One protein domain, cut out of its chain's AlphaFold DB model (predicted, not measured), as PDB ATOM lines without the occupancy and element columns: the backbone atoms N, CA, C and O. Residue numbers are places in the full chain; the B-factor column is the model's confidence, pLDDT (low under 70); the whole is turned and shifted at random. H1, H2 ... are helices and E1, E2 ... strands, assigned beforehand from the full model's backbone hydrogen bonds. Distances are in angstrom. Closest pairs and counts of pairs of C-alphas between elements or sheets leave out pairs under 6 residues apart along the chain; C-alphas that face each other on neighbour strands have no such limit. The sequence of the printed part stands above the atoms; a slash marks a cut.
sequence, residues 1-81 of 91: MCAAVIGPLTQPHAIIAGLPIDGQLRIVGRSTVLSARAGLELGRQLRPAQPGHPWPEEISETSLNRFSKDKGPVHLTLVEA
ATOM      1  N   MET A   1     -41.573  -4.900 -14.607       89.69
ATOM      2  CA  MET A   1     -41.834  -6.064 -15.491       89.69
ATOM      3  C   MET A   1     -40.547  -6.423 -16.220       89.69
ATOM      4  O   MET A   1     -39.718  -5.541 -16.391       89.69
ATOM      5  N   CYS A   2     -40.354  -7.672 -16.633       91.81
ATOM      6  CA  CYS A   2     -39.294  -8.078 -17.559       91.81
ATOM      7  C   CYS A   2     -39.892  -8.151 -18.964       91.81
ATOM      8  O   CYS A   2     -40.838  -8.906 -19.163       91.81
ATOM      9  N   ALA A   3     -39.364  -7.368 -19.904       94.50
ATOM     10  CA  ALA A   3     -39.818  -7.349 -21.304       94.50
ATOM     11  C   ALA A   3     -38.687  -7.650 -22.303       94.50
ATOM     12  O   ALA A   3     -38.913  -7.804 -23.499       94.50
ATOM     13  N   ALA A   4     -37.456  -7.786 -21.814       96.69
ATOM     14  CA  ALA A   4     -36.343  -8.294 -22.595       96.69
ATOM     15  C   ALA A   4     -35.292  -8.929 -21.690       96.69
ATOM     16  O   ALA A   4     -35.237  -8.669 -20.484       96.69
ATOM     17  N   VAL A   5     -34.424  -9.724 -22.299       97.00
ATOM     18  CA  VAL A   5     -33.245 -10.299 -21.661       97.00
ATOM     19  C   VAL A   5     -31.993 -10.065 -22.500       97.00
ATOM     20  O   VAL A   5     -32.075  -9.807 -23.699       97.00
ATOM     21  N   ILE A   6     -30.827 -10.173 -21.866       95.00
ATOM     22  CA  ILE A   6     -29.536 -10.264 -22.557       95.00
ATOM     23  C   ILE A   6     -29.158 -11.740 -22.672       95.00
ATOM     24  O   ILE A   6     -29.208 -12.471 -21.680       95.00
ATOM     25  N   GLY A   7     -28.712 -12.155 -23.857       95.50
ATOM     26  CA  GLY A   7     -28.393 -13.549 -24.161       95.50
ATOM     27  C   GLY A   7     -29.606 -14.348 -24.654       95.50
ATOM     28  O   GLY A   7     -30.681 -13.777 -24.837       95.50
ATOM     29  N   PRO A   8     -29.437 -15.657 -24.905       96.75
ATOM     30  CA  PRO A   8     -30.471 -16.490 -25.514       96.75
ATOM     31  C   PRO A   8     -31.718 -16.633 -24.639       96.75
ATOM     32  O   PRO A   8     -31.618 -16.747 -23.420       96.75
ATOM     33  N   LEU A   9     -32.889 -16.763 -25.272       97.06
ATOM     34  CA  LEU A   9     -34.168 -17.003 -24.591       97.06
ATOM     35  C   LEU A   9     -34.128 -18.224 -23.656       97.06
ATOM     36  O   LEU A   9     -34.711 -18.211 -22.578       97.06
ATOM     37  N   THR A  10     -33.430 -19.281 -24.071       97.50
ATOM     38  CA  THR A  10     -33.337 -20.555 -23.345       97.50
ATOM     39  C   THR A  10     -32.408 -20.499 -22.135       97.50
ATOM     40  O   THR A  10     -32.561 -21.306 -21.218       97.50
ATOM     41  N   GLN A  11     -31.455 -19.565 -22.121       97.44
ATOM     42  CA  GLN A  11     -30.520 -19.368 -21.017       97.44
ATOM     43  C   GLN A  11     -30.077 -17.895 -20.946       97.44
ATOM     44  O   GLN A  11     -28.963 -17.555 -21.353       97.44
ATOM     45  N   PRO A  12     -30.938 -17.005 -20.429       97.50
ATOM     46  CA  PRO A  12     -30.620 -15.595 -20.290       97.50
ATOM     47  C   PRO A  12     -29.449 -15.342 -19.339       97.50
ATOM     48  O   PRO A  12     -29.304 -16.009 -18.312       97.50
ATOM     49  N   HIS A  13     -28.659 -14.317 -19.641       95.88
ATOM     50  CA  HIS A  13     -27.554 -13.852 -18.800       95.88
ATOM     51  C   HIS A  13     -27.957 -12.708 -17.868       95.88
ATOM     52  O   HIS A  13     -27.336 -12.526 -16.825       95.88
ATOM     53  N   ALA A  14     -28.961 -11.915 -18.237       94.88
ATOM     54  CA  ALA A  14     -29.509 -10.838 -17.415       94.88
ATOM     55  C   ALA A  14     -30.928 -10.497 -17.874       94.88
ATOM     56  O   ALA A  14     -31.256 -10.672 -19.049       94.88
ATOM     57  N   ILE A  15     -31.742  -9.959 -16.968       94.88
ATOM     58  CA  ILE A  15     -33.046  -9.386 -17.317       94.88
ATOM     59  C   ILE A  15     -32.938  -7.877 -17.527       94.88
ATOM     60  O   ILE A  15     -32.158  -7.199 -16.849       94.88
ATOM     61  N   ILE A  16     -33.770  -7.351 -18.424       93.75
ATOM     62  CA  ILE A  16     -34.001  -5.918 -18.588       93.75
ATOM     63  C   ILE A  16     -35.379  -5.582 -18.025       93.75
ATOM     64  O   ILE A  16     -36.418  -6.048 -18.506       93.75
ATOM     65  N   ALA A  17     -35.375  -4.761 -16.979       92.69
ATOM     66  CA  ALA A  17     -36.575  -4.333 -16.289       92.69
ATOM     67  C   ALA A  17     -37.198  -3.118 -16.985       92.69
ATOM     68  O   ALA A  17     -36.538  -2.106 -17.231       92.69
ATOM     69  N   GLY A  18     -38.493  -3.224 -17.261       92.12
ATOM     70  CA  GLY A  18     -39.345  -2.165 -17.775       92.12
ATOM     71  C   GLY A  18     -40.358  -1.689 -16.737       92.12
ATOM     72  O   GLY A  18     -40.916  -2.498 -15.984       92.12
ATOM     73  N   LEU A  19     -40.616  -0.382 -16.728       91.81
ATOM     74  CA  LEU A  19     -41.661   0.266 -15.938       91.81
ATOM     75  C   LEU A  19     -42.584   1.063 -16.871       91.81
ATOM     76  O   LEU A  19     -42.088   1.911 -17.618       91.81
ATOM     77  N   PRO A  20     -43.904   0.807 -16.856       91.50
ATOM     78  CA  PRO A  20     -44.865   1.647 -17.559       91.50
ATOM     79  C   PRO A  20     -44.898   3.050 -16.938       91.50
ATOM     80  O   PRO A  20     -45.209   3.198 -15.759       91.50
ATOM     81  N   ILE A  21     -44.563   4.072 -17.724       92.56
ATOM     82  CA  ILE A  21     -44.611   5.491 -17.351       92.56
ATOM     83  C   ILE A  21     -45.253   6.235 -18.521       92.56
ATOM     84  O   ILE A  21     -44.780   6.109 -19.647       92.56
ATOM     85  N   ASP A  22     -46.326   6.984 -18.265       93.12
ATOM     86  CA  ASP A  22     -47.032   7.791 -19.275       93.12
ATOM     87  C   ASP A  22     -47.418   6.996 -20.540       93.12
ATOM     88  O   ASP A  22     -47.283   7.457 -21.672       93.12
ATOM     89  N   GLY A  23     -47.858   5.746 -20.355       89.38
ATOM     90  CA  GLY A  23     -48.237   4.848 -21.453       89.38
ATOM     91  C   GLY A  23     -47.059   4.280 -22.254       89.38
ATOM     92  O   GLY A  23     -47.279   3.547 -23.214       89.38
ATOM     93  N   GLN A  24     -45.819   4.576 -21.863       89.88
ATOM     94  CA  GLN A  24     -44.605   4.048 -22.480       89.88
ATOM     95  C   GLN A  24     -43.918   3.061 -21.538       89.88
ATOM     96  O   GLN A  24     -43.736   3.328 -20.350       89.88
ATOM     97  N   LEU A  25     -43.482   1.917 -22.064       90.56
ATOM     98  CA  LEU A  25     -42.656   0.997 -21.292       90.56
ATOM     99  C   LEU A  25     -41.215   1.510 -21.308       90.56
ATOM    100  O   LEU A  25     -40.538   1.433 -22.329       90.56
ATOM    101  N   ARG A  26     -40.731   2.047 -20.188       90.94
ATOM    102  CA  ARG A  26     -39.370   2.594 -20.092       90.94
ATOM    103  C   ARG A  26     -38.426   1.580 -19.472       90.94
ATOM    104  O   ARG A  26     -38.783   0.939 -18.487       90.94
ATOM    105  N   ILE A  27     -37.215   1.458 -20.011       90.31
ATOM    106  CA  ILE A  27     -36.151   0.665 -19.385       90.31
ATOM    107  C   ILE A  27     -35.718   1.371 -18.097       90.31
ATOM    108  O   ILE A  27     -35.355   2.548 -18.113       90.31
ATOM    109  N   VAL A  28     -35.765   0.652 -16.980       90.12
ATOM    110  CA  VAL A  28     -35.467   1.187 -15.639       90.12
ATOM    111  C   VAL A  28     -34.488   0.331 -14.849       90.12
ATOM    112  O   VAL A  28     -34.249   0.606 -13.678       90.12
ATOM    113  N   GLY A  29     -33.935  -0.719 -15.450       88.56
ATOM    114  CA  GLY A  29     -32.965  -1.547 -14.759       88.56
ATOM    115  C   GLY A  29     -32.428  -2.680 -15.606       88.56
ATOM    116  O   GLY A  29     -33.071  -3.153 -16.541       88.56
ATOM    117  N   ARG A  30     -31.249  -3.141 -15.210       91.19
ATOM    118  CA  ARG A  30     -30.639  -4.397 -15.630       91.19
ATOM    119  C   ARG A  30     -30.299  -5.155 -14.353       91.19
ATOM    120  O   ARG A  30     -29.787  -4.545 -13.413       91.19
ATOM    121  N   SER A  31     -30.579  -6.453 -14.306       91.25
ATOM    122  CA  SER A  31     -30.082  -7.273 -13.199       91.25
ATOM    123  C   SER A  31     -28.555  -7.384 -13.234       91.25
ATOM    124  O   SER A  31     -27.903  -7.125 -14.248       91.25
ATOM    125  N   THR A  32     -27.969  -7.868 -12.145       89.44
ATOM    126  CA  THR A  32     -26.638  -8.476 -12.226       89.44
ATOM    127  C   THR A  32     -26.659  -9.688 -13.168       89.44
ATOM    128  O   THR A  32     -27.721 -10.154 -13.602       89.44
ATOM    129  N   VAL A  33     -25.469 -10.185 -13.514       92.69
ATOM    130  CA  VAL A  33     -25.339 -11.426 -14.283       92.69
ATOM    131  C   VAL A  33     -25.993 -12.564 -13.500       92.69
ATOM    132  O   VAL A  33     -25.674 -12.791 -12.332       92.69
ATOM    133  N   LEU A  34     -26.917 -13.264 -14.149       94.56
ATOM    134  CA  LEU A  34     -27.587 -14.432 -13.602       94.56
ATOM    135  C   LEU A  34     -26.602 -15.598 -13.502       94.56
ATOM    136  O   LEU A  34     -25.744 -15.793 -14.366       94.56
ATOM    137  N   SER A  35     -26.764 -16.429 -12.474       95.69
ATOM    138  CA  SER A  35     -26.104 -17.734 -12.460       95.69
ATOM    139  C   SER A  35     -26.642 -18.607 -13.601       95.69
ATOM    140  O   SER A  35     -27.791 -18.455 -14.020       95.69
ATOM    141  N   ALA A  36     -25.847 -19.572 -14.075       96.19
ATOM    142  CA  ALA A  36     -26.276 -20.487 -15.140       96.19
ATOM    143  C   ALA A  36     -27.589 -21.213 -14.795       96.19
ATOM    144  O   ALA A  36     -28.467 -21.365 -15.643       96.19
ATOM    145  N   ARG A  37     -27.749 -21.607 -13.523       96.69
ATOM    146  CA  ARG A  37     -28.977 -22.227 -13.021       96.69
ATOM    147  C   ARG A  37     -30.173 -21.276 -13.110       96.69
ATOM    148  O   ARG A  37     -31.200 -21.673 -13.651       96.69
ATOM    149  N   ALA A  38     -30.030 -20.043 -12.620       95.81
ATOM    150  CA  ALA A  38     -31.105 -19.052 -12.660       95.81
ATOM    151  C   ALA A  38     -31.496 -18.698 -14.103       95.81
ATOM    152  O   ALA A  38     -32.681 -18.597 -14.407       95.81
ATOM    153  N   GLY A  39     -30.517 -18.586 -15.007       97.44
ATOM    154  CA  GLY A  39     -30.766 -18.402 -16.437       97.44
ATOM    155  C   GLY A  39     -31.601 -19.543 -17.029       97.44
ATOM    156  O   GLY A  39     -32.627 -19.296 -17.653       97.44
ATOM    157  N   LEU A  40     -31.232 -20.802 -16.783       97.81
ATOM    158  CA  LEU A  40     -32.002 -21.954 -17.275       97.81
ATOM    159  C   LEU A  40     -33.422 -22.027 -16.689       97.81
ATOM    160  O   LEU A  40     -34.370 -22.346 -17.406       97.81
ATOM    161  N   GLU A  41     -33.581 -21.757 -15.391       96.38
ATOM    162  CA  GLU A  41     -34.892 -21.753 -14.726       96.38
ATOM    163  C   GLU A  41     -35.793 -20.627 -15.252       96.38
ATOM    164  O   GLU A  41     -36.985 -20.853 -15.481       96.38
ATOM    165  N   LEU A  42     -35.224 -19.445 -15.508       96.00
ATOM    166  CA  LEU A  42     -35.933 -18.327 -16.123       96.00
ATOM    167  C   LEU A  42     -36.312 -18.637 -17.574       96.00
ATOM    168  O   LEU A  42     -37.464 -18.444 -17.952       96.00
ATOM    169  N   GLY A  43     -35.381 -19.157 -18.379       97.19
ATOM    170  CA  GLY A  43     -35.601 -19.424 -19.803       97.19
ATOM    171  C   GLY A  43     -36.770 -20.371 -20.083       97.19
ATOM    172  O   GLY A  43     -37.451 -20.229 -21.094       97.19
ATOM    173  N   ARG A  44     -37.081 -21.283 -19.152       97.19
ATOM    174  CA  ARG A  44     -38.261 -22.170 -19.229       97.19
ATOM    175  C   ARG A  44     -39.602 -21.441 -19.102       97.19
ATOM    176  O   ARG A  44     -40.626 -22.009 -19.466       97.19
ATOM    177  N   GLN A  45     -39.603 -20.233 -18.548       96.25
ATOM    178  CA  GLN A  45     -40.801 -19.423 -18.315       96.25
ATOM    179  C   GLN A  45     -40.977 -18.330 -19.373       96.25
ATOM    180  O   GLN A  45     -42.067 -17.774 -19.506       96.25
ATOM    181  N   LEU A  46     -39.917 -18.006 -20.117       96.88
ATOM    182  CA  LEU A  46     -39.949 -16.958 -21.124       96.88
ATOM    183  C   LEU A  46     -40.677 -17.421 -22.382       96.88
ATOM    184  O   LEU A  46     -40.523 -18.550 -22.850       96.88
ATOM    185  N   ARG A  47     -41.428 -16.493 -22.972       97.56
ATOM    186  CA  ARG A  47     -41.996 -16.635 -24.310       97.56
ATOM    187  C   ARG A  47     -41.412 -15.558 -25.220       97.56
ATOM    188  O   ARG A  47     -41.192 -14.444 -24.738       97.56
ATOM    189  N   PRO A  48     -41.161 -15.858 -26.506       97.19
ATOM    190  CA  PRO A  48     -40.746 -14.839 -27.464       97.19
ATOM    191  C   PRO A  48     -41.742 -13.678 -27.498       97.19
ATOM    192  O   PRO A  48     -42.948 -13.891 -27.336       97.19
ATOM    193  N   ALA A  49     -41.249 -12.459 -27.715       96.50
ATOM    194  CA  ALA A  49     -42.125 -11.312 -27.908       96.50
ATOM    195  C   ALA A  49     -43.045 -11.505 -29.123       96.50
ATOM    196  O   ALA A  49     -42.663 -12.083 -30.141       96.50
ATOM    197  N   GLN A  50     -44.263 -10.981 -29.009       93.62
ATOM    198  CA  GLN A  50     -45.190 -10.885 -30.131       93.62
ATOM    199  C   GLN A  50     -44.834  -9.683 -31.025       93.62
ATOM    200  O   GLN A  50     -44.190  -8.737 -30.553       93.62
ATOM    201  N   PRO A  51     -45.271  -9.675 -32.299       93.25
ATOM    202  CA  PRO A  51     -45.143  -8.505 -33.162       93.25
ATOM    203  C   PRO A  51     -45.719  -7.240 -32.505       93.25
ATOM    204  O   PRO A  51     -46.750  -7.294 -31.837       93.25
ATOM    205  N   GLY A  52     -45.062  -6.094 -32.711       91.56
ATOM    206  CA  GLY A  52     -45.463  -4.820 -32.098       91.56
ATOM    207  C   GLY A  52     -44.901  -4.583 -30.693       91.56
ATOM    208  O   GLY A  52     -45.384  -3.702 -29.983       91.56
ATOM    209  N   HIS A  53     -43.886  -5.350 -30.284       93.06
ATOM    210  CA  HIS A  53     -43.170  -5.112 -29.033       93.06
ATOM    211  C   HIS A  53     -42.632  -3.664 -28.964       93.06
ATOM    212  O   HIS A  53     -42.055  -3.184 -29.940       93.06
ATOM    213  N   PRO A  54     -42.789  -2.953 -27.829       91.94
ATOM    214  CA  PRO A  54     -42.489  -1.519 -27.744       91.94
ATOM    215  C   PRO A  54     -40.991  -1.185 -27.715       91.94
ATOM    216  O   PRO A  54     -40.621  -0.024 -27.871       91.94
ATOM    217  N   TRP A  55     -40.125  -2.166 -27.452       92.56
ATOM    218  CA  TRP A  55     -38.672  -1.971 -27.399       92.56
ATOM    219  C   TRP A  55     -37.975  -2.439 -28.671       92.56
ATOM    220  O   TRP A  55     -38.401  -3.446 -29.237       92.56
ATOM    221  N   PRO A  56     -36.881  -1.767 -29.073       91.75
ATOM    222  CA  PRO A  56     -36.029  -2.230 -30.161       91.75
ATOM    223  C   PRO A  56     -35.208  -3.457 -29.737       91.75
ATOM    224  O   PRO A  56     -34.953  -3.673 -28.553       91.75
ATOM    225  N   GLU A  57     -34.746  -4.233 -30.716       92.44
ATOM    226  CA  GLU A  57     -33.853  -5.383 -30.494       92.44
ATOM    227  C   GLU A  57     -32.417  -4.965 -30.146       92.44
ATOM    228  O   GLU A  57     -31.663  -5.743 -29.571       92.44
ATOM    229  N   GLU A  58     -32.033  -3.725 -30.443       90.81
ATOM    230  CA  GLU A  58     -30.730  -3.166 -30.094       90.81
ATOM    231  C   GLU A  58     -30.911  -1.822 -29.393       90.81
ATOM    232  O   GLU A  58     -31.703  -0.977 -29.817       90.81
ATOM    233  N   ILE A  59     -30.157  -1.617 -28.315       85.38
ATOM    234  CA  ILE A  59     -30.118  -0.343 -27.600       85.38
ATOM    235  C   ILE A  59     -28.688   0.161 -27.449       85.38
ATOM    236  O   ILE A  59     -27.756  -0.595 -27.171       85.38
ATOM    237  N   SER A  60     -28.528   1.476 -27.602       74.50
ATOM    238  CA  SER A  60     -27.259   2.156 -27.364       74.50
ATOM    239  C   SER A  60     -26.949   2.259 -25.869       74.50
ATOM    240  O   SER A  60     -27.856   2.300 -25.029       74.50
ATOM    241  N   GLU A  61     -25.662   2.402 -25.538       64.81
ATOM    242  CA  GLU A  61     -25.188   2.665 -24.170       64.81
ATOM    243  C   GLU A  61     -25.968   3.797 -23.485       64.81
ATOM    244  O   GLU A  61     -26.313   3.702 -22.311       64.81
ATOM    245  N   THR A  62     -26.316   4.855 -24.224       62.69
ATOM    246  CA  THR A  62     -26.998   6.048 -23.702       62.69
ATOM    247  C   THR A  62     -28.401   5.753 -23.171       62.69
ATOM    248  O   THR A  62     -28.825   6.377 -22.198       62.69
ATOM    249  N   SER A  63     -29.104   4.780 -23.755       63.09
ATOM    250  CA  SER A  63     -30.453   4.375 -23.322       63.09
ATOM    251  C   SER A  63     -30.427   3.522 -22.047       63.09
ATOM    252  O   SER A  63     -31.409   3.458 -21.309       63.09
ATOM    253  N   LEU A  64     -29.281   2.898 -21.767       65.56
ATOM    254  CA  LEU A  64     -29.032   1.998 -20.640       65.56
ATOM    255  C   LEU A  64     -28.086   2.604 -19.588       65.56
ATOM    256  O   LEU A  64     -27.752   1.920 -18.629       65.56
ATOM    257  N   ASN A  65     -27.644   3.854 -19.759       57.28
ATOM    258  CA  ASN A  65     -26.357   4.380 -19.267       57.28
ATOM    259  C   ASN A  65     -26.125   4.270 -17.746       57.28
ATOM    260  O   ASN A  65     -24.996   4.196 -17.280       57.28
ATOM    261  N   ARG A  66     -27.191   4.204 -16.941       61.28
ATOM    262  CA  ARG A  66     -27.083   4.005 -15.481       61.28
ATOM    263  C   ARG A  66     -27.091   2.533 -15.033       61.28
ATOM    264  O   ARG A  66     -26.945   2.259 -13.848       61.28
ATOM    265  N   PHE A  67     -27.311   1.603 -15.957       60.59
ATOM    266  CA  PHE A  67     -27.534   0.174 -15.714       60.59
ATOM    267  C   PHE A  67     -26.624  -0.739 -16.543       60.59
ATOM    268  O   PHE A  67     -26.656  -1.952 -16.343       60.59
ATOM    269  N   SER A  68     -25.817  -0.204 -17.461       63.25
ATOM    270  CA  SER A  68     -24.854  -0.996 -18.231       63.25
ATOM    271  C   SER A  68     -23.423  -0.597 -17.894       63.25
ATOM    272  O   SER A  68     -23.098   0.583 -17.846       63.25
ATOM    273  N   LYS A  69     -22.572  -1.598 -17.648       62.50
ATOM    274  CA  LYS A  69     -21.110  -1.436 -17.541       62.50
ATOM    275  C   LYS A  69     -20.393  -1.783 -18.854       62.50
ATOM    276  O   LYS A  69     -19.177  -1.637 -18.934       62.50
ATOM    277  N   ASP A  70     -21.141  -2.270 -19.843       64.12
ATOM    278  CA  ASP A  70     -20.605  -2.765 -21.108       64.12
ATOM    279  C   ASP A  70     -20.354  -1.603 -22.074       64.12
ATOM    280  O   ASP A  70     -21.158  -0.673 -22.147       64.12
ATOM    281  N   LYS A  71     -19.236  -1.675 -22.808       63.53
ATOM    282  CA  LYS A  71     -18.911  -0.751 -23.898       63.53
ATOM    283  C   LYS A  71     -19.424  -1.343 -25.216       63.53
ATOM    284  O   LYS A  71     -18.910  -2.374 -25.646       63.53
ATOM    285  N   GLY A  72     -20.423  -0.728 -25.837       73.56
ATOM    286  CA  GLY A  72     -21.020  -1.090 -27.122       73.56
ATOM    287  C   GLY A  72     -22.554  -1.180 -27.099       73.56
ATOM    288  O   GLY A  72     -23.173  -1.128 -26.033       73.56
ATOM    289  N   PRO A  73     -23.188  -1.315 -28.281       81.50
ATOM    290  CA  PRO A  73     -24.615  -1.599 -28.374       81.50
ATOM    291  C   PRO A  73     -24.950  -2.932 -27.695       81.50
ATOM    292  O   PRO A  73     -24.223  -3.919 -27.829       81.50
ATOM    293  N   VAL A  74     -26.066  -2.966 -26.969       88.19
ATOM    294  CA  VAL A  74     -26.551  -4.168 -26.282       88.19
ATOM    295  C   VAL A  74     -27.696  -4.761 -27.086       88.19
ATOM    296  O   VAL A  74     -28.703  -4.095 -27.326       88.19
ATOM    297  N   HIS A  75     -27.544  -6.023 -27.483       92.31
ATOM    298  CA  HIS A  75     -28.602  -6.781 -28.141       92.31
ATOM    299  C   HIS A  75     -29.559  -7.366 -27.103       92.31
ATOM    300  O   HIS A  75     -29.149  -8.018 -26.135       92.31
ATOM    301  N   LEU A  76     -30.843  -7.129 -27.330       94.62
ATOM    302  CA  LEU A  76     -31.948  -7.598 -26.521       94.62
ATOM    303  C   LEU A  76     -32.627  -8.779 -27.204       94.62
ATOM    304  O   LEU A  76     -33.031  -8.705 -28.360       94.62
ATOM    305  N   THR A  77     -32.848  -9.844 -26.443       97.56
ATOM    306  CA  THR A  77     -33.867 -10.832 -26.793       97.56
ATOM    307  C   THR A  77     -35.184 -10.367 -26.187       97.56
ATOM    308  O   THR A  77     -35.343 -10.357 -24.963       97.56
ATOM    309  N   LEU A  78     -36.111  -9.936 -27.039       97.62
ATOM    310  CA  LEU A  78     -37.421  -9.440 -26.623       97.62
ATOM    311  C   LEU A  78     -38.317 -10.602 -26.188       97.62
ATOM    312  O   LEU A  78     -38.373 -11.645 -26.847       97.62
ATOM    313  N   VAL A  79     -39.039 -10.412 -25.085       97.44
ATOM    314  CA  VAL A  79     -39.929 -11.432 -24.519       97.44
ATOM    315  C   VAL A  79     -41.319 -10.871 -24.283       97.44
ATOM    316  O   VAL A  79     -41.502  -9.665 -24.131       97.44
ATOM    317  N   GLU A  80     -42.315 -11.748 -24.227       96.00
ATOM    318  CA  GLU A  80     -43.619 -11.357 -23.698       96.00
ATOM    319  C   GLU A  80     -43.449 -10.851 -22.257       96.00
ATOM    320  O   GLU A  80     -42.798 -11.499 -21.434       96.00
ATOM    321  N   ALA A  81     -44.000  -9.670 -21.965       92.00
ATOM    322  CA  ALA A  81     -43.775  -9.013 -20.688       92.00
ATOM    323  C   ALA A  81     -44.312  -9.857 -19.524       92.00
ATOM    324  O   ALA A  81     -45.504 -10.154 -19.459       92.00
TER     325      ALA A  81
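What this domain is: This is residues 1 to 81 of the 91 residues of the protein "Atp-Dependent DNA ligase" of Arthrobacter sp. Hiyo8 (UniProt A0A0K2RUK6). A twisted, curled sheet of four antiparallel strands makes the core, with the hairpin of E2 and E3 reaching to one end of the longest axis and the short helix H1 at the other end. A second, still shorter helix, H2, sits by edge strand E3, and the long unnamed stretch from H1 to H2 runs past the other edge strand, E4. The printed part has 81 residues with two named helices and four named strands, in the order E1, E2, E3, H1, H2, E4; the sheet's order is E3, E2, E1, E4. The class is mixed, helices and strands, and under half of the residues, 37, are in named elements. The whole is compact, with a radius of gyration of the C-alphas of 12.0 A and spans of 33 by 29 by 17 A.

How they stand to each other: The inner strands are E1, residues 2 to 6, and E2, residues 14 to 21; they form a hairpin at 148 degrees, with N 6 and O 14 2.9 A apart, within hydrogen-bond range. E2 also forms a hairpin with edge strand E3, residues 24 to 30, at 146 degrees, with N 19 and O 26 at 2.9 A. These three make a meander, each strand the antiparallel neighbour of the one before. On the other side of E1 is edge strand E4, residues 77 to 81, antiparallel at 163 degrees, with N 5 and O 77 at 2.9 A. E3 and E4 are apart. The sheet is only just strongly twisted, its C-alphas lying up to 4.1 A off its best plane. H1, residues 36 to 43, only grazes the sheet, with residues 38 to 43; its closest C-alpha to E2 is that of Gly 39, 7.7 A from Ala 14. H2, residues 61 to 64, only grazes it too, with residues 63 to 64; the closest C-alphas of H2 and E3 are those of Leu 64 and Ile 27, 7.4 A apart. H1 and H2 are apart. In H1 every O i to N i+4 pair is within hydrogen-bond range; H2 is too short for such a pair, and its one O i to N i+3 pair is within range.

Where its parts are: E2 is 22.2 A long from first to last C-alpha, E3 17.7 A, E4 11.8 A, E1 11.2 A, H1 10.5 A and H2 5.3 A. E1 begins at C-alpha 2 (-39.294, -8.078, -17.559), E2 ends at C-alpha 21 (-44.611, 5.491, -17.351), and E4 ends at C-alpha 81 (-43.775, -9.013, -20.688).

The domain as a whole: The C-alphas farthest apart are those of Asp 22 and Arg 37, at 35.6 A. The printed part has no cut. The links H1 to H2 and H2 to E4 are long, with 17 and 12 residues; residues 58 to 59 pair with residues 74 to 75, antiparallel. The mean pLDDT of the printed part is 89.0, and residues 61 to 71, with H2 among them, are under 70.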